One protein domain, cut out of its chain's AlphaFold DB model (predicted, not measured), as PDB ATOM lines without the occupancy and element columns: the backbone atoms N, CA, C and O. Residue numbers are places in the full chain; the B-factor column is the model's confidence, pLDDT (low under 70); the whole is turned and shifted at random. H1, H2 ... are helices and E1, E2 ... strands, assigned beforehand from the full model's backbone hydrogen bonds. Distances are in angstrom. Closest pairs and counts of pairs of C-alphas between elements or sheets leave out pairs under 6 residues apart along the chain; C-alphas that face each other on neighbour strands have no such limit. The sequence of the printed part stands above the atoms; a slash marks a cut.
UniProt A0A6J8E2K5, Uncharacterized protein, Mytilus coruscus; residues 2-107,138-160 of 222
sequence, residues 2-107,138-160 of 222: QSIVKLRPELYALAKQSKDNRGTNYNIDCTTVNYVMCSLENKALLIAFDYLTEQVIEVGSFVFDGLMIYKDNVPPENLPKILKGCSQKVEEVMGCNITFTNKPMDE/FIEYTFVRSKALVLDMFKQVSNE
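What this domain is: This is residues 2 to 107 and 138 to 160 of the 222 residues of an uncharacterized protein of Mytilus coruscus (UniProt A0A6J8E2K5). A small, strongly twisted sheet of four strands has two helices, H3 and H4, packed over one face, and its other face is bare of named helices. H3, the longest helix, reaches far beyond the sheet; the short helices H1 and H2 pack on its first part, and H5 lies near H1 without touching a helix. The printed part has 129 residues, with five named helices and four named strands in the order H1 H2 H3 E1 E2 H4 E3 E4 H5; the sheet runs E1 E2 E4 E3, all antiparallel, and the class is mixed, helices and strands. The whole is only just loose, close to compact, with a radius of gyration of the C-alphas of 17.1 A, and spans 49 by 37 by 23 A.

How they stand to each other: E1, residues 59 to 63, and E2, residues 66 to 70, form a hairpin, with N 60 and O 68 within hydrogen-bond range at 2.8 A. E4, residues 138 to 142, is the antiparallel neighbour of E2, with N 139 and O 67 2.8 A apart, and of edge strand E3, residues 99 to 104, with N 101 and O 140 2.8 A apart. H3, residues 28 to 54, is on the sheet over E2 at a height of 8.6 A, along the strands at 16 degrees to E2 on the local plane. H4, residues 79 to 94, is on the same face over E3 at a height of 7.9 A, slantwise to the strands at 35 degrees to E3 on the local plane; this gives two layers, helices on one face of a sheet. E2, H4 and E3 form a split strand-helix-strand unit, two strands running the same way with E4 between them, its crossover right-handed. H3 is the hub, touching three helices, and the helix packing is mostly crossed. With residues 44 to 52 alone it touches H4 at a steep tilt of 59 degrees, the closest C-alphas being those of Ala 48 and Cys 86, 5.0 A apart. With residues 28 to 36 alone it touches H2, residues 9 to 20, the closest C-alphas being those of Tyr 12 and Thr 32, 5.2 A apart. H1, residues 2 to 7, touches H3, the closest C-alphas being those of Ile 4 and Val 33, 7.2 A apart. H5, residues 147 to 156, is near H1. Every O i to N i+4 pair is within hydrogen-bond range in H1, H2, H3 and H4, and 5 of 6 in H5.

Where its parts are: H1 begins at C-alpha 2 (30.448, 72.074, 31.877). H3 is 39.3 A long, H4 22.3 A, H2 16.4 A and E3 16.0 A. H5 ends at C-alpha 156 (16.897, 71.434, 20.478).

The domain as a whole: The two C-alphas farthest apart, those of Gly 23 and Glu 77, are 52.4 A apart. Residues 108 to 137 are not printed, and C-alphas 107 and 138 are 11.4 A apart across the cut. Of the links that are printed whole, none is long. Residue 107 and residues 138 to 160 have pLDDT under 70.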
ATOM      1  N   GLN A   2      30.474  73.532  31.652       85.19
ATOM      2  CA  GLN A   2      30.448  72.074  31.877       85.19
ATOM      3  C   GLN A   2      29.328  71.320  31.136       85.19
ATOM      4  O   GLN A   2      29.547  70.203  30.688       85.19
ATOM      5  N   SER A   3      28.152  71.926  30.943       87.75
ATOM      6  CA  SER A   3      27.071  71.316  30.154       87.75
ATOM      7  C   SER A   3      27.467  71.059  28.696       87.75
ATOM      8  O   SER A   3      27.114  70.027  28.148       87.75
ATOM      9  N   ILE A   4      28.249  71.957  28.085       86.25
ATOM     10  CA  ILE A   4      28.715  71.819  26.695       86.25
ATOM     11  C   ILE A   4      29.740  70.691  26.601       86.25
ATOM     12  O   ILE A   4      29.658  69.870  25.699       86.25
ATOM     13  N   VAL A   5      30.648  70.602  27.577       89.94
ATOM     14  CA  VAL A   5      31.631  69.513  27.661       89.94
ATOM     15  C   VAL A   5      30.941  68.155  27.810       89.94
ATOM     16  O   VAL A   5      31.354  67.190  27.180       89.94
ATOM     17  N   LYS A   6      29.860  68.083  28.596       92.25
ATOM     18  CA  LYS A   6      29.052  66.861  28.735       92.25
ATOM     19  C   LYS A   6      28.311  66.493  27.448       92.25
ATOM     20  O   LYS A   6      28.217  65.315  27.134       92.25
ATOM     21  N   LEU A   7      27.783  67.483  26.727       92.81
ATOM     22  CA  LEU A   7      27.036  67.268  25.482       92.81
ATOM     23  C   LEU A   7      27.947  66.935  24.289       92.81
ATOM     24  O   LEU A   7      27.507  66.257  23.366       92.81
ATOM     25  N   ARG A   8      29.184  67.446  24.285       91.94
ATOM     26  CA  ARG A   8      30.153  67.331  23.181       91.94
ATOM     27  C   ARG A   8      31.563  66.996  23.700       91.94
ATOM     28  O   ARG A   8      32.478  67.821  23.578       91.94
ATOM     29  N   PRO A   9      31.762  65.821  24.326       95.50
ATOM     30  CA  PRO A   9      33.057  65.437  24.892       95.50
ATOM     31  C   PRO A   9      34.165  65.315  23.833       95.50
ATOM     32  O   PRO A   9      35.334  65.570  24.127       95.50
ATOM     33  N   GLU A  10      33.814  64.986  22.592       96.88
ATOM     34  CA  GLU A  10      34.730  64.887  21.455       96.88
ATOM     35  C   GLU A  10      35.388  66.231  21.114       96.88
ATOM     36  O   GLU A  10      36.597  66.296  20.890       96.88
ATOM     37  N   LEU A  11      34.621  67.326  21.158       95.25
ATOM     38  CA  LEU A  11      35.143  68.669  20.897       95.25
ATOM     39  C   LEU A  11      36.053  69.142  22.028       95.25
ATOM     40  O   LEU A  11      37.028  69.850  21.776       95.25
ATOM     41  N   TYR A  12      35.770  68.722  23.262       96.38
ATOM     42  CA  TYR A  12      36.642  68.989  24.400       96.38
ATOM     43  C   TYR A  12      37.974  68.244  24.281       96.38
ATOM     44  O   TYR A  12      39.034  68.832  24.501       96.38
ATOM     45  N   ALA A  13      37.941  66.968  23.880       96.94
ATOM     46  CA  ALA A  13      39.150  66.189  23.624       96.94
ATOM     47  C   ALA A  13      40.006  66.829  22.518       96.94
ATOM     48  O   ALA A  13      41.217  66.974  22.683       96.94
ATOM     49  N   LEU A  14      39.370  67.298  21.441       96.81
ATOM     50  CA  LEU A  14      40.046  67.998  20.348       96.81
ATOM     51  C   LEU A  14      40.626  69.350  20.799       96.81
ATOM     52  O   LEU A  14      41.761  69.685  20.457       96.81
ATOM     53  N   ALA A  15      39.891  70.110  21.618       96.50
ATOM     54  CA  ALA A  15      40.381  71.357  22.204       96.50
ATOM     55  C   ALA A  15      41.588  71.117  23.112       96.50
ATOM     56  O   ALA A  15      42.567  71.860  23.029       96.50
ATOM     57  N   LYS A  16      41.551  70.060  23.929       97.19
ATOM     58  CA  LYS A  16      42.672  69.656  24.778       97.19
ATOM     59  C   LYS A  16      43.890  69.274  23.935       97.19
ATOM     60  O   LYS A  16      44.946  69.866  24.121       97.19
ATOM     61  N   GLN A  17      43.723  68.410  22.933       97.25
ATOM     62  CA  GLN A  17      44.803  68.026  22.016       97.25
ATOM     63  C   GLN A  17      45.421  69.245  21.306       97.25
ATOM     64  O   GLN A  17      46.640  69.368  21.212       97.25
ATOM     65  N   SER A  18      44.593  70.183  20.833       96.25
ATOM     66  CA  SER A  18      45.059  71.421  20.189       96.25
ATOM     67  C   SER A  18      45.924  72.284  21.117       96.25
ATOM     68  O   SER A  18      46.848  72.965  20.667       96.25
ATOM     69  N   LYS A  19      45.614  72.268  22.415       95.25
ATOM     70  CA  LYS A  19      46.293  73.035  23.461       95.25
ATOM     71  C   LYS A  19      47.585  72.347  23.903       95.25
ATOM     72  O   LYS A  19      48.630  73.002  23.890       95.25
ATOM     73  N   ASP A  20      47.541  71.034  24.112       95.81
ATOM     74  CA  ASP A  20      48.708  70.188  24.378       95.81
ATOM     75  C   ASP A  20      49.766  70.353  23.269       95.81
ATOM     76  O   ASP A  20      50.929  70.636  23.555       95.81
ATOM     77  N   ASN A  21      49.350  70.329  21.997       96.00
ATOM     78  CA  ASN A  21      50.232  70.556  20.841       96.00
ATOM     79  C   ASN A  21      50.893  71.948  20.823       96.00
ATOM     80  O   ASN A  21      51.905  72.149  20.157       96.00
ATOM     81  N   ARG A  22      50.312  72.929  21.521       94.56
ATOM     82  CA  ARG A  22      50.851  74.290  21.665       94.56
ATOM     83  C   ARG A  22      51.634  74.472  22.969       94.56
ATOM     84  O   ARG A  22      52.050  75.592  23.254       94.56
ATOM     85  N   GLY A  23      51.795  73.417  23.772       96.06
ATOM     86  CA  GLY A  23      52.463  73.471  25.073       96.06
ATOM     87  C   GLY A  23      51.708  74.303  26.113       96.06
ATOM     88  O   GLY A  23      52.322  74.870  27.013       96.06
ATOM     89  N   THR A  24      50.384  74.434  25.989       93.75
ATOM     90  CA  THR A  24      49.557  75.212  26.922       93.75
ATOM     91  C   THR A  24      48.335  74.412  27.346       93.75
ATOM     92  O   THR A  24      47.768  73.700  26.541       93.75
ATOM     93  N   ASN A  25      47.877  74.581  28.587       91.00
ATOM     94  CA  ASN A  25      46.595  74.045  29.068       91.00
ATOM     95  C   ASN A  25      45.569  75.150  29.338       91.00
ATOM     96  O   ASN A  25      44.530  74.933  29.964       91.00
ATOM     97  N   TYR A  26      45.861  76.365  28.872       91.12
ATOM     98  CA  TYR A  26      45.034  77.521  29.159       91.12
ATOM     99  C   TYR A  26      43.734  77.504  28.346       91.12
ATOM    100  O   TYR A  26      43.734  77.525  27.106       91.12
ATOM    101  N   ASN A  27      42.621  77.565  29.079       90.75
ATOM    102  CA  ASN A  27      41.291  77.879  28.570       90.75
ATOM    103  C   ASN A  27      40.745  76.884  27.519       90.75
ATOM    104  O   ASN A  27      40.270  77.267  26.440       90.75
ATOM    105  N   ILE A  28      40.840  75.586  27.833       95.19
ATOM    106  CA  ILE A  28      40.293  74.487  27.015       95.19
ATOM    107  C   ILE A  28      38.770  74.621  26.889       95.19
ATOM    108  O   ILE A  28      38.232  74.471  25.792       95.19
ATOM    109  N   ASP A  29      38.084  75.002  27.970       93.25
ATOM    110  CA  ASP A  29      36.631  75.196  27.976       93.25
ATOM    111  C   ASP A  29      36.183  76.242  26.945       93.25
ATOM    112  O   ASP A  29      35.314  75.952  26.124       93.25
ATOM    113  N   CYS A  30      36.800  77.433  26.911       92.00
ATOM    114  CA  CYS A  30      36.422  78.440  25.908       92.00
ATOM    115  C   CYS A  30      36.788  78.000  24.491       92.00
ATOM    116  O   CYS A  30      36.069  78.323  23.552       92.00
ATOM    117  N   THR A  31      37.875  77.244  24.326       94.12
ATOM    118  CA  THR A  31      38.251  76.696  23.012       94.12
ATOM    119  C   THR A  31      37.218  75.672  22.533       94.12
ATOM    120  O   THR A  31      36.858  75.659  21.361       94.12
ATOM    121  N   THR A  32      36.667  74.879  23.451       94.88
ATOM    122  CA  THR A  32      35.577  73.934  23.171       94.88
ATOM    123  C   THR A  32      34.302  74.666  22.761       94.88
ATOM    124  O   THR A  32      33.699  74.331  21.744       94.88
ATOM    125  N   VAL A  33      33.906  75.702  23.513       93.44
ATOM    126  CA  VAL A  33      32.751  76.547  23.155       93.44
ATOM    127  C   VAL A  33      32.950  77.168  21.778       93.44
ATOM    128  O   VAL A  33      32.027  77.170  20.971       93.44
ATOM    129  N   ASN A  34      34.161  77.638  21.496       92.94
ATOM    130  CA  ASN A  34      34.501  78.215  20.212       92.94
ATOM    131  C   ASN A  34      34.300  77.229  19.055       92.94
ATOM    132  O   ASN A  34      33.685  77.586  18.059       92.94
ATOM    133  N   TYR A  35      34.744  75.979  19.196       94.50
ATOM    134  CA  TYR A  35      34.496  74.958  18.173       94.50
ATOM    135  C   TYR A  35      33.013  74.690  17.945       94.50
ATOM    136  O   TYR A  35      32.601  74.528  16.798       94.50
ATOM    137  N   VAL A  36      32.205  74.691  19.008       93.31
ATOM    138  CA  VAL A  36      30.755  74.556  18.847       93.31
ATOM    139  C   VAL A  36      30.178  75.744  18.081       93.31
ATOM    140  O   VAL A  36      29.418  75.535  17.140       93.31
ATOM    141  N   MET A  37      30.550  76.976  18.444       90.75
ATOM    142  CA  MET A  37      30.048  78.173  17.762       90.75
ATOM    143  C   MET A  37      30.444  78.184  16.285       90.75
ATOM    144  O   MET A  37      29.560  78.308  15.447       90.75
ATOM    145  N   CYS A  38      31.716  77.924  15.962       91.75
ATOM    146  CA  CYS A  38      32.177  77.851  14.574       91.75
ATOM    147  C   CYS A  38      31.460  76.745  13.780       91.75
ATOM    148  O   CYS A  38      31.179  76.910  12.599       91.75
ATOM    149  N   SER A  39      31.150  75.602  14.403       91.88
ATOM    150  CA  SER A  39      30.402  74.540  13.722       91.88
ATOM    151  C   SER A  39      28.961  74.950  13.410       91.88
ATOM    152  O   SER A  39      28.439  74.564  12.365       91.88
ATOM    153  N   LEU A  40      28.307  75.680  14.318       91.56
ATOM    154  CA  LEU A  40      26.937  76.161  14.129       91.56
ATOM    155  C   LEU A  40      26.879  77.281  13.089       91.56
ATOM    156  O   LEU A  40      26.016  77.254  12.219       91.56
ATOM    157  N   GLU A  41      27.826  78.210  13.151       91.75
ATOM    158  CA  GLU A  41      28.036  79.257  12.155       91.75
ATOM    159  C   GLU A  41      28.229  78.668  10.757       91.75
ATOM    160  O   GLU A  41      27.475  78.999   9.846       91.75
ATOM    161  N   ASN A  42      29.175  77.736  10.593       93.00
ATOM    162  CA  ASN A  42      29.438  77.122   9.293       93.00
ATOM    163  C   ASN A  42      28.183  76.444   8.734       93.00
ATOM    164  O   ASN A  42      27.904  76.540   7.543       93.00
ATOM    165  N   LYS A  43      27.396  75.784   9.592       94.56
ATOM    166  CA  LYS A  43      26.134  75.166   9.176       94.56
ATOM    167  C   LYS A  43      25.116  76.213   8.710       94.56
ATOM    168  O   LYS A  43      24.483  76.007   7.679       94.56
ATOM    169  N   ALA A  44      24.973  77.322   9.435       95.19
ATOM    170  CA  ALA A  44      24.067  78.405   9.058       95.19
ATOM    171  C   ALA A  44      24.478  79.068   7.732       95.19
ATOM    172  O   ALA A  44      23.620  79.323   6.889       95.19
ATOM    173  N   LEU A  45      25.780  79.290   7.526       95.12
ATOM    174  CA  LEU A  45      26.324  79.846   6.286       95.12
ATOM    175  C   LEU A  45      26.096  78.921   5.085       95.12
ATOM    176  O   LEU A  45      25.723  79.406   4.022       95.12
ATOM    177  N   LEU A  46      26.261  77.605   5.251       96.19
ATOM    178  CA  LEU A  46      25.983  76.637   4.185       96.19
ATOM    179  C   LEU A  46      24.494  76.603   3.810       96.19
ATOM    180  O   LEU A  46      24.166  76.589   2.631       96.19
ATOM    181  N   ILE A  47      23.588  76.683   4.787       96.94
ATOM    182  CA  ILE A  47      22.140  76.749   4.511       96.94
ATOM    183  C   ILE A  47      21.773  78.042   3.775       96.94
ATOM    184  O   ILE A  47      20.952  78.026   2.859       96.94
ATOM    185  N   ALA A  48      22.374  79.167   4.165       96.88
ATOM    186  CA  ALA A  48      22.189  80.425   3.453       96.88
ATOM    187  C   ALA A  48      22.750  80.354   2.023       96.88
ATOM    188  O   ALA A  48      22.114  80.852   1.101       96.88
ATOM    189  N   PHE A  49      23.899  79.702   1.825       96.69
ATOM    190  CA  PHE A  49      24.478  79.460   0.503       96.69
ATOM    191  C   PHE A  49      23.550  78.627  -0.394       96.69
ATOM    192  O   PHE A  49      23.319  79.007  -1.543       96.69
ATOM    193  N   ASP A  50      22.973  77.543   0.133       97.75
ATOM    194  CA  ASP A  50      22.019  76.708  -0.608       97.75
ATOM    195  C   ASP A  50      20.792  77.531  -1.024       97.75
ATOM    196  O   ASP A  50      20.408  77.530  -2.193       97.75
ATOM    197  N   TYR A  51      20.238  78.323  -0.100       97.88
ATOM    198  CA  TYR A  51      19.129  79.232  -0.395       97.88
ATOM    199  C   TYR A  51      19.476  80.252  -1.490       97.88
ATOM    200  O   TYR A  51      18.694  80.450  -2.418       97.88
ATOM    201  N   LEU A  52      20.643  80.896  -1.418       97.00
ATOM    202  CA  LEU A  52      21.083  81.858  -2.435       97.00
ATOM    203  C   LEU A  52      21.255  81.189  -3.804       97.00
ATOM    204  O   LEU A  52      20.821  81.739  -4.816       97.00
ATOM    205  N   THR A  53      21.790  79.969  -3.821       96.50
ATOM    206  CA  THR A  53      21.931  79.158  -5.035       96.50
ATOM    207  C   THR A  53      20.564  78.814  -5.638       96.50
ATOM    208  O   THR A  53      20.386  78.933  -6.851       96.50
ATOM    209  N   GLU A  54      19.567  78.462  -4.818       97.62
ATOM    210  CA  GLU A  54      18.178  78.242  -5.260       97.62
ATOM    211  C   GLU A  54      17.546  79.504  -5.867       97.62
ATOM    212  O   GLU A  54      16.714  79.406  -6.771       97.62
ATOM    213  N   GLN A  55      17.945  80.691  -5.399       96.94
ATOM    214  CA  GLN A  55      17.520  81.980  -5.957       96.94
ATOM    215  C   GLN A  55      18.352  82.427  -7.174       96.94
ATOM    216  O   GLN A  55      18.133  83.527  -7.679       96.94
ATOM    217  N   VAL A  56      19.279  81.594  -7.663       96.94
ATOM    218  CA  VAL A  56      20.189  81.909  -8.782       96.94
ATOM    219  C   VAL A  56      21.088  83.121  -8.475       96.94
ATOM    220  O   VAL A  56      21.460  83.885  -9.363       96.94
ATOM    221  N   ILE A  57      21.452  83.306  -7.203       96.06
ATOM    222  CA  ILE A  57      22.381  84.350  -6.756       96.06
ATOM    223  C   ILE A  57      23.755  83.716  -6.562       96.06
ATOM    224  O   ILE A  57      23.927  82.815  -5.741       96.06
ATOM    225  N   GLU A  58      24.745  84.202  -7.304       94.25
ATOM    226  CA  GLU A  58      26.125  83.745  -7.149       94.25
ATOM    227  C   GLU A  58      26.748  84.285  -5.855       94.25
ATOM    228  O   GLU A  58      26.709  85.487  -5.577       94.25
ATOM    229  N   VAL A  59      27.351  83.378  -5.086       94.44
ATOM    230  CA  VAL A  59      28.139  83.691  -3.890       94.44
ATOM    231  C   VAL A  59      29.613  83.713  -4.282       94.44
ATOM    232  O   VAL A  59      30.152  82.694  -4.710       94.44
ATOM    233  N   GLY A  60      30.264  84.865  -4.127       91.88
ATOM    234  CA  GLY A  60      31.666  85.052  -4.503       91.88
ATOM    235  C   GLY A  60      32.629  84.373  -3.530       91.88
ATOM    236  O   GLY A  60      33.535  83.647  -3.938       91.88
ATOM    237  N   SER A  61      32.430  84.568  -2.224       90.19
ATOM    238  CA  SER A  61      33.334  84.030  -1.203       90.19
ATOM    239  C   SER A  61      32.657  83.852   0.153       90.19
ATOM    240  O   SER A  61      31.729  84.578   0.511       90.19
ATOM    241  N   PHE A  62      33.169  82.903   0.939       89.81
ATOM    242  CA  PHE A  62      32.863  82.791   2.362       89.81
ATOM    243  C   PHE A  62      33.860  83.627   3.159       89.81
ATOM    244  O   PHE A  62      35.077  83.474   3.020       89.81
ATOM    245  N   VAL A  63      33.341  84.476   4.039       85.50
ATOM    246  CA  VAL A  63      34.146  85.289   4.953       85.50
ATOM    247  C   VAL A  63      33.805  84.857   6.371       85.50
ATOM    248  O   VAL A  63      32.721  84.340   6.625       85.50
ATOM    249  N   PHE A  64      34.725  85.053   7.315       75.44
ATOM    250  CA  PHE A  64      34.383  84.891   8.728       75.44
ATOM    251  C   PHE A  64      33.139  85.707   9.059       75.44
ATOM    252  O   PHE A  64      33.068  86.880   8.693       75.44
ATOM    253  N   ASP A  65      32.179  85.074   9.723       82.50
ATOM    254  CA  ASP A  65      30.907  85.673  10.091       82.50
ATOM    255  C   ASP A  65      30.004  86.104   8.902       82.50
ATOM    256  O   ASP A  65      29.054  86.873   9.085       82.50
ATOM    257  N   GLY A  66      30.230  85.611   7.672       91.00
ATOM    258  CA  GLY A  66      29.411  86.036   6.530       91.00
ATOM    259  C   GLY A  66      29.671  85.382   5.171       91.00
ATOM    260  O   GLY A  66      30.400  84.402   5.015       91.00
ATOM    261  N   LEU A  67      29.032  85.956   4.155       93.69
ATOM    262  CA  LEU A  67      29.152  85.566   2.751       93.69
ATOM    263  C   LEU A  67      29.164  86.814   1.860       93.69
ATOM    264  O   LEU A  67      28.518  87.815   2.163       93.69
ATOM    265  N   MET A  68      29.927  86.768   0.774       92.88
ATOM    266  CA  MET A  68      30.009  87.838  -0.223       92.88
ATOM    267  C   MET A  68      29.165  87.472  -1.438       92.88
ATOM    268  O   MET A  68      29.269  86.354  -1.946       92.88
ATOM    269  N   ILE A  69      28.351  88.412  -1.908       93.25
ATOM    270  CA  ILE A  69      27.576  88.300  -3.150       93.25
ATOM    271  C   ILE A  69      27.885  89.499  -4.048       93.25
ATOM    272  O   ILE A  69      28.223  90.577  -3.563       93.25
ATOM    273  N   TYR A  70      27.748  89.339  -5.357       89.31
ATOM    274  CA  TYR A  70      27.967  90.442  -6.296       89.31
ATOM    275  C   TYR A  70      26.771  91.400  -6.311       89.31
ATOM    276  O   TYR A  70      25.622  90.943  -6.345       89.31
ATOM    277  N   LYS A  71      27.024  92.719  -6.324       88.44
ATOM    278  CA  LYS A  71      25.955  93.734  -6.410       88.44
ATOM    279  C   LYS A  71      25.091  93.557  -7.652       88.44
ATOM    280  O   LYS A  71      23.872  93.648  -7.565       88.44
ATOM    281  N   ASP A  72      25.720  93.232  -8.775       89.81
ATOM    282  CA  ASP A  72      25.044  93.103 -10.069       89.81
ATOM    283  C   ASP A  72      24.007  91.971 -10.092       89.81
ATOM    284  O   ASP A  72      23.043  92.018 -10.855       89.81
ATOM    285  N   ASN A  73      24.157  90.978  -9.209       89.81
ATOM    286  CA  ASN A  73      23.234  89.851  -9.106       89.81
ATOM    287  C   ASN A  73      21.997  90.164  -8.257       89.81
ATOM    288  O   ASN A  73      21.019  89.414  -8.299       89.81
ATOM    289  N   VAL A  74      22.023  91.237  -7.459       93.00
ATOM    290  CA  VAL A  74      20.958  91.550  -6.503       93.00
ATOM    291  C   VAL A  74      20.595  93.033  -6.554       93.00
ATOM    292  O   VAL A  74      21.286  93.861  -5.959       93.00
ATOM    293  N   PRO A  75      19.444  93.380  -7.163       92.75
ATOM    294  CA  PRO A  75      18.914  94.734  -7.091       92.75
ATOM    295  C   PRO A  75      18.742  95.184  -5.627       92.75
ATOM    296  O   PRO A  75      18.224  94.400  -4.814       92.75
ATOM    297  N   PRO A  76      19.130  96.421  -5.258       91.00
ATOM    298  CA  PRO A  76      19.072  96.906  -3.875       91.00
ATOM    299  C   PRO A  76      17.698  96.752  -3.206       91.00
ATOM    300  O   PRO A  76      17.609  96.466  -2.010       91.00
ATOM    301  N   GLU A  77      16.611  96.881  -3.967       95.56
ATOM    302  CA  GLU A  77      15.231  96.709  -3.506       95.56
ATOM    303  C   GLU A  77      14.879  95.262  -3.113       95.56
ATOM    304  O   GLU A  77      13.959  95.034  -2.318       95.56
ATOM    305  N   ASN A  78      15.607  94.278  -3.646       95.38
ATOM    306  CA  ASN A  78      15.398  92.859  -3.368       95.38
ATOM    307  C   ASN A  78      16.273  92.350  -2.220       95.38
ATOM    308  O   ASN A  78      15.914  91.352  -1.587       95.38
ATOM    309  N   LEU A  79      17.358  93.052  -1.884       94.56
ATOM    310  CA  LEU A  79      18.283  92.651  -0.825       94.56
ATOM    311  C   LEU A  79      17.592  92.387   0.530       94.56
ATOM    312  O   LEU A  79      17.829  91.324   1.105       94.56
ATOM    313  N   PRO A  80      16.665  93.231   1.037       95.62
ATOM    314  CA  PRO A  80      15.970  92.944   2.296       95.62
ATOM    315  C   PRO A  80      15.153  91.645   2.269       95.62
ATOM    316  O   PRO A  80      15.035  90.963   3.289       95.62
ATOM    317  N   LYS A  81      14.584  91.285   1.109       96.94
ATOM    318  CA  LYS A  81      13.819  90.040   0.947       96.94
ATOM    319  C   LYS A  81      14.742  88.827   0.976       96.94
ATOM    320  O   LYS A  81      14.419  87.856   1.651       96.94
ATOM    321  N   ILE A  82      15.888  88.915   0.303       96.56
ATOM    322  CA  ILE A  82      16.901  87.854   0.266       96.56
ATOM    323  C   ILE A  82      17.461  87.596   1.667       96.56
ATOM    324  O   ILE A  82      17.453  86.456   2.122       96.56
ATOM    325  N   LEU A  83      17.848  88.646   2.400       96.38
ATOM    326  CA  LEU A  83      18.351  88.518   3.776       96.38
ATOM    327  C   LEU A  83      17.326  87.849   4.700       96.38
ATOM    328  O   LEU A  83      17.667  86.957   5.479       96.38
ATOM    329  N   LYS A  84      16.052  88.246   4.583       97.25
ATOM    330  CA  LYS A  84      14.958  87.620   5.329       97.25
ATOM    331  C   LYS A  84      14.777  86.150   4.942       97.25
ATOM    332  O   LYS A  84      14.538  85.330   5.825       97.25
ATOM    333  N   GLY A  85      14.904  85.818   3.660       97.69
ATOM    334  CA  GLY A  85      14.849  84.444   3.167       97.69
ATOM    335  C   GLY A  85      15.958  83.566   3.744       97.69
ATOM    336  O   GLY A  85      15.659  82.490   4.260       97.69
ATOM    337  N   CYS A  86      17.201  84.060   3.788       97.31
ATOM    338  CA  CYS A  86      18.314  83.371   4.453       97.31
ATOM    339  C   CYS A  86      17.995  83.086   5.929       97.31
ATOM    340  O   CYS A  86      18.124  81.953   6.392       97.31
ATOM    341  N   SER A  87      17.523  84.102   6.663       97.06
ATOM    342  CA  SER A  87      17.109  83.960   8.066       97.06
ATOM    343  C   SER A  87      16.026  82.898   8.255       97.06
ATOM    344  O   SER A  87      16.145  82.046   9.134       97.06
ATOM    345  N   GLN A  88      14.991  82.925   7.412       97.69
ATOM    346  CA  GLN A  88      13.887  81.968   7.462       97.69
ATOM    347  C   GLN A  88      14.350  80.545   7.147       97.69
ATOM    348  O   GLN A  88      13.940  79.613   7.834       97.69
ATOM    349  N   LYS A  89      15.233  80.370   6.157       97.88
ATOM    350  CA  LYS A  89      15.757  79.048   5.796       97.88
ATOM    351  C   LYS A  89      16.591  78.442   6.920       97.88
ATOM    352  O   LYS A  89      16.466  77.257   7.222       97.88
ATOM    353  N   VAL A  90      17.413  79.256   7.580       96.56
ATOM    354  CA  VAL A  90      18.187  78.808   8.743       96.56
ATOM    355  C   VAL A  90      17.270  78.435   9.910       96.56
ATOM    356  O   VAL A  90      17.493  77.404  10.544       96.56
ATOM    357  N   GLU A  91      16.218  79.212  10.173       96.31
ATOM    358  CA  GLU A  91      15.233  78.878  11.208       96.31
ATOM    359  C   GLU A  91      14.490  77.571  10.886       96.31
ATOM    360  O   GLU A  91      14.358  76.722  11.764       96.31
ATOM    361  N   GLU A  92      14.094  77.361   9.630       97.19
ATOM    362  CA  GLU A  92      13.435  76.134   9.161       97.19
ATOM    363  C   GLU A  92      14.322  74.890   9.344       97.19
ATOM    364  O   GLU A  92      13.874  73.873   9.872       97.19
ATOM    365  N   VAL A  93      15.590  74.962   8.923       96.50
ATOM    366  CA  VAL A  93      16.483  73.790   8.865       96.50
ATOM    367  C   VAL A  93      17.215  73.540  10.186       96.50
ATOM    368  O   VAL A  93      17.466  72.390  10.556       96.50
ATOM    369  N   MET A  94      17.611  74.596  10.902       94.12
ATOM    370  CA  MET A  94      18.357  74.478  12.161       94.12
ATOM    371  C   MET A  94      17.495  74.669  13.408       94.12
ATOM    372  O   MET A  94      17.977  74.355  14.495       94.12
ATOM    373  N   GLY A  95      16.281  75.213  13.296       93.25
ATOM    374  CA  GLY A  95      15.482  75.636  14.456       93.25
ATOM    375  C   GLY A  95      16.009  76.908  15.132       93.25
ATOM    376  O   GLY A  95      15.609  77.245  16.245       93.25
ATOM    377  N   CYS A  96      16.947  77.605  14.485       89.44
ATOM    378  CA  CYS A  96      17.710  78.701  15.072       89.44
ATOM    379  C   CYS A  96      17.336  80.024  14.411       89.44
ATOM    380  O   CYS A  96      17.509  80.182  13.206       89.44
ATOM    381  N   ASN A  97      16.891  81.003  15.196       91.69
ATOM    382  CA  ASN A  97      16.591  82.332  14.674       91.69
ATOM    383  C   ASN A  97      17.883  83.160  14.551       91.69
ATOM    384  O   ASN A  97      18.451  83.600  15.555       91.69
ATOM    385  N   ILE A  98      18.357  83.335  13.315       91.56
ATOM    386  CA  ILE A  98      19.539  84.132  12.956       91.56
ATOM    387  C   ILE A  98      19.094  85.287  12.063       91.56
ATOM    388  O   ILE A  98      18.262  85.103  11.180       91.56
ATOM    389  N   THR A  99      19.656  86.482  12.256       94.50
ATOM    390  CA  THR A  99      19.376  87.647  11.404       94.50
ATOM    391  C   THR A  99      20.566  87.944  10.499       94.50
ATOM    392  O   THR A  99      21.661  88.232  10.981       94.50
ATOM    393  N   PHE A 100      20.349  87.902   9.186       94.56
ATOM    394  CA  PHE A 100      21.338  88.362   8.214       94.56
ATOM    395  C   PHE A 100      21.223  89.874   8.016       94.56
ATOM    396  O   PHE A 100      20.121  90.423   7.938       94.56
ATOM    397  N   THR A 101      22.364  90.552   7.944       93.88
ATOM    398  CA  THR A 101      22.466  92.007   7.812       93.88
ATOM    399  C   THR A 101      23.339  92.368   6.613       93.88
ATOM    400  O   THR A 101      24.306  91.687   6.298       93.88
ATOM    401  N   ASN A 102      22.998  93.444   5.906       93.25
ATOM    402  CA  ASN A 102      23.874  93.958   4.858       93.25
ATOM    403  C   ASN A 102      24.978  94.807   5.490       93.25
ATOM    404  O   ASN A 102      24.671  95.712   6.273       93.25
ATOM    405  N   LYS A 103      26.228  94.561   5.108       89.31
ATOM    406  CA  LYS A 103      27.345  95.451   5.386       89.31
ATOM    407  C   LYS A 103      27.953  95.877   4.050       89.31
ATOM    408  O   LYS A 103      28.759  95.140   3.488       89.31
ATOM    409  N   PRO A 104      27.552  97.039   3.515       83.38
ATOM    410  CA  PRO A 104      28.083  97.492   2.241       83.38
ATOM    411  C   PRO A 104      29.606  97.645   2.339       83.38
ATOM    412  O   PRO A 104      30.133  98.165   3.325       83.38
ATOM    413  N   MET A 105      30.310  97.142   1.326       73.75
ATOM    414  CA  MET A 105      31.749  97.333   1.175       73.75
ATOM    415  C   MET A 105      31.963  98.650   0.430       73.75
ATOM    416  O   MET A 105      32.127  98.665  -0.786       73.75
ATOM    417  N   ASP A 106      31.899  99.758   1.164       71.81
ATOM    418  CA  ASP A 106      32.104 101.103   0.601       71.81
ATOM    419  C   ASP A 106      33.594 101.510   0.590       71.81
ATOM    420  O   ASP A 106      33.969 102.524   0.010       71.81
ATOM    421  N   GLU A 107      34.466 100.703   1.208       64.50
ATOM    422  CA  GLU A 107      35.910 100.941   1.323       64.50
ATOM    423  C   GLU A 107      36.703 100.038   0.362       64.50
ATOM    424  O   GLU A 107      37.457  99.154   0.775       64.50
ATOM    425  N   PHE A 138      29.007  92.663   0.860       53.47
ATOM    426  CA  PHE A 138      29.242  91.770   1.973       53.47
ATOM    427  C   PHE A 138      27.965  91.604   2.801       53.47
ATOM    428  O   PHE A 138      27.409  92.557   3.351       53.47
ATOM    429  N   ILE A 139      27.485  90.366   2.899       61.22
ATOM    430  CA  ILE A 139      26.402  90.001   3.806       61.22
ATOM    431  C   ILE A 139      27.044  89.450   5.079       61.22
ATOM    432  O   ILE A 139      27.555  88.329   5.110       61.22
ATOM    433  N   GLU A 140      26.988  90.244   6.144       61.22
ATOM    434  CA  GLU A 140      27.397  89.836   7.488       61.22
ATOM    435  C   GLU A 140      26.167  89.298   8.220       61.22
ATOM    436  O   GLU A 140      25.107  89.932   8.216       61.22
ATOM    437  N   TYR A 141      26.256  88.147   8.881       52.44
ATOM    438  CA  TYR A 141      25.169  87.752   9.773       52.44
ATOM    439  C   TYR A 141      25.434  88.316  11.167       52.44
ATOM    440  O   TYR A 141      26.533  88.239  11.705       52.44
ATOM    441  N   THR A 142      24.396  88.865  11.789       45.66
ATOM    442  CA  THR A 142      24.463  89.213  13.204       45.66
ATOM    443  C   THR A 142      23.660  88.179  13.970       45.66
ATOM    444  O   THR A 142      22.437  88.090  13.844       45.66
ATOM    445  N   PHE A 143      24.328  87.405  14.827       42.75
ATOM    446  CA  PHE A 143      23.616  86.613  15.824       42.75
ATOM    447  C   PHE A 143      22.889  87.587  16.757       42.75
ATOM    448  O   PHE A 143      23.518  88.247  17.594       42.75
ATOM    449  N   VAL A 144      21.569  87.729  16.608       39.16
ATOM    450  CA  VAL A 144      20.784  88.570  17.516       39.16
ATOM    451  C   VAL A 144      20.876  87.935  18.895       39.16
ATOM    452  O   VAL A 144      20.329  86.867  19.172       39.16
ATOM    453  N   ARG A 145      21.678  88.588  19.743       41.78
ATOM    454  CA  ARG A 145      22.003  88.203  21.114       41.78
ATOM    455  C   ARG A 145      20.758  87.735  21.855       41.78
ATOM    456  O   ARG A 145      19.968  88.533  22.351       41.78
ATOM    457  N   SER A 146      20.693  86.437  22.086       35.78
ATOM    458  CA  SER A 146      19.902  85.876  23.160       35.78
ATOM    459  C   SER A 146      20.702  84.740  23.775       35.78
ATOM    460  O   SER A 146      20.932  83.691  23.185       35.78
ATOM    461  N   LYS A 147      21.153  84.959  25.010       41.78
ATOM    462  CA  LYS A 147      21.747  83.916  25.852       41.78
ATOM    463  C   LYS A 147      20.819  82.706  26.020       41.78
ATOM    464  O   LYS A 147      21.301  81.611  26.296       41.78
ATOM    465  N   ALA A 148      19.510  82.926  25.871       42.19
ATOM    466  CA  ALA A 148      18.510  81.874  25.863       42.19
ATOM    467  C   ALA A 148      18.590  81.039  24.579       42.19
ATOM    468  O   ALA A 148      18.497  79.830  24.682       42.19
ATOM    469  N   LEU A 149      18.905  81.637  23.425       47.75
ATOM    470  CA  LEU A 149      19.025  80.940  22.139       47.75
ATOM    471  C   LEU A 149      20.207  79.977  22.093       47.75
ATOM    472  O   LEU A 149      20.022  78.857  21.668       47.75
ATOM    473  N   VAL A 150      21.393  80.332  22.600       50.28
ATOM    474  CA  VAL A 150      22.504  79.357  22.663       50.28
ATOM    475  C   VAL A 150      22.100  78.153  23.518       50.28
ATOM    476  O   VAL A 150      22.277  77.012  23.109       50.28
ATOM    477  N   LEU A 151      21.487  78.397  24.680       50.91
ATOM    478  CA  LEU A 151      20.959  77.341  25.544       50.91
ATOM    479  C   LEU A 151      19.807  76.557  24.895       50.91
ATOM    480  O   LEU A 151      19.757  75.351  25.084       50.91
ATOM    481  N   ASP A 152      18.922  77.193  24.135       50.56
ATOM    482  CA  ASP A 152      17.787  76.548  23.465       50.56
ATOM    483  C   ASP A 152      18.210  75.803  22.192       50.56
ATOM    484  O   ASP A 152      17.707  74.717  21.951       50.56
ATOM    485  N   MET A 153      19.218  76.277  21.457       52.31
ATOM    486  CA  MET A 153      19.893  75.546  20.378       52.31
ATOM    487  C   MET A 153      20.573  74.291  20.922       52.31
ATOM    488  O   MET A 153      20.471  73.216  20.336       52.31
ATOM    489  N   PHE A 154      21.228  74.396  22.084       55.50
ATOM    490  CA  PHE A 154      21.775  73.223  22.766       55.50
ATOM    491  C   PHE A 154      20.680  72.244  23.204       55.50
ATOM    492  O   PHE A 154      20.899  71.039  23.113       55.50
ATOM    493  N   LYS A 155      19.513  72.740  23.635       53.78
ATOM    494  CA  LYS A 155      18.365  71.904  24.019       53.78
ATOM    495  C   LYS A 155      17.623  71.300  22.829       53.78
ATOM    496  O   LYS A 155      17.126  70.201  22.960       53.78
ATOM    497  N   GLN A 156      17.548  71.969  21.682       51.72
ATOM    498  CA  GLN A 156      16.897  71.434  20.478       51.72
ATOM    499  C   GLN A 156      17.748  70.359  19.791       51.72
ATOM    500  O   GLN A 156      17.213  69.437  19.190       51.72
ATOM    501  N   VAL A 157      19.076  70.439  19.919       48.31
ATOM    502  CA  VAL A 157      20.005  69.407  19.427       48.31
ATOM    503  C   VAL A 157      20.072  68.189  20.372       48.31
ATOM    504  O   VAL A 157      20.530  67.121  19.965       48.31
ATOM    505  N   SER A 158      19.593  68.307  21.616       46.22
ATOM    506  CA  SER A 158      19.429  67.195  22.561       46.22
ATOM    507  C   SER A 158      17.941  66.842  22.696       46.22
ATOM    508  O   SER A 158      17.235  67.543  23.396       46.22
ATOM    509  N   ASN A 159      17.453  65.791  22.035       38.38
ATOM    510  CA  ASN A 159      16.036  65.373  21.923       38.38
ATOM    511  C   ASN A 159      15.185  65.233  23.230       38.38
ATOM    512  O   ASN A 159      14.588  64.181  23.444       38.38
ATOM    513  N   GLU A 160      15.035  66.245  24.089       35.19
ATOM    514  CA  GLU A 160      14.139  66.199  25.258       35.19
ATOM    515  C   GLU A 160      13.295  67.478  25.443       35.19
ATOM    516  O   GLU A 160      13.801  68.592  25.275       35.19
TER     517      GLU A 160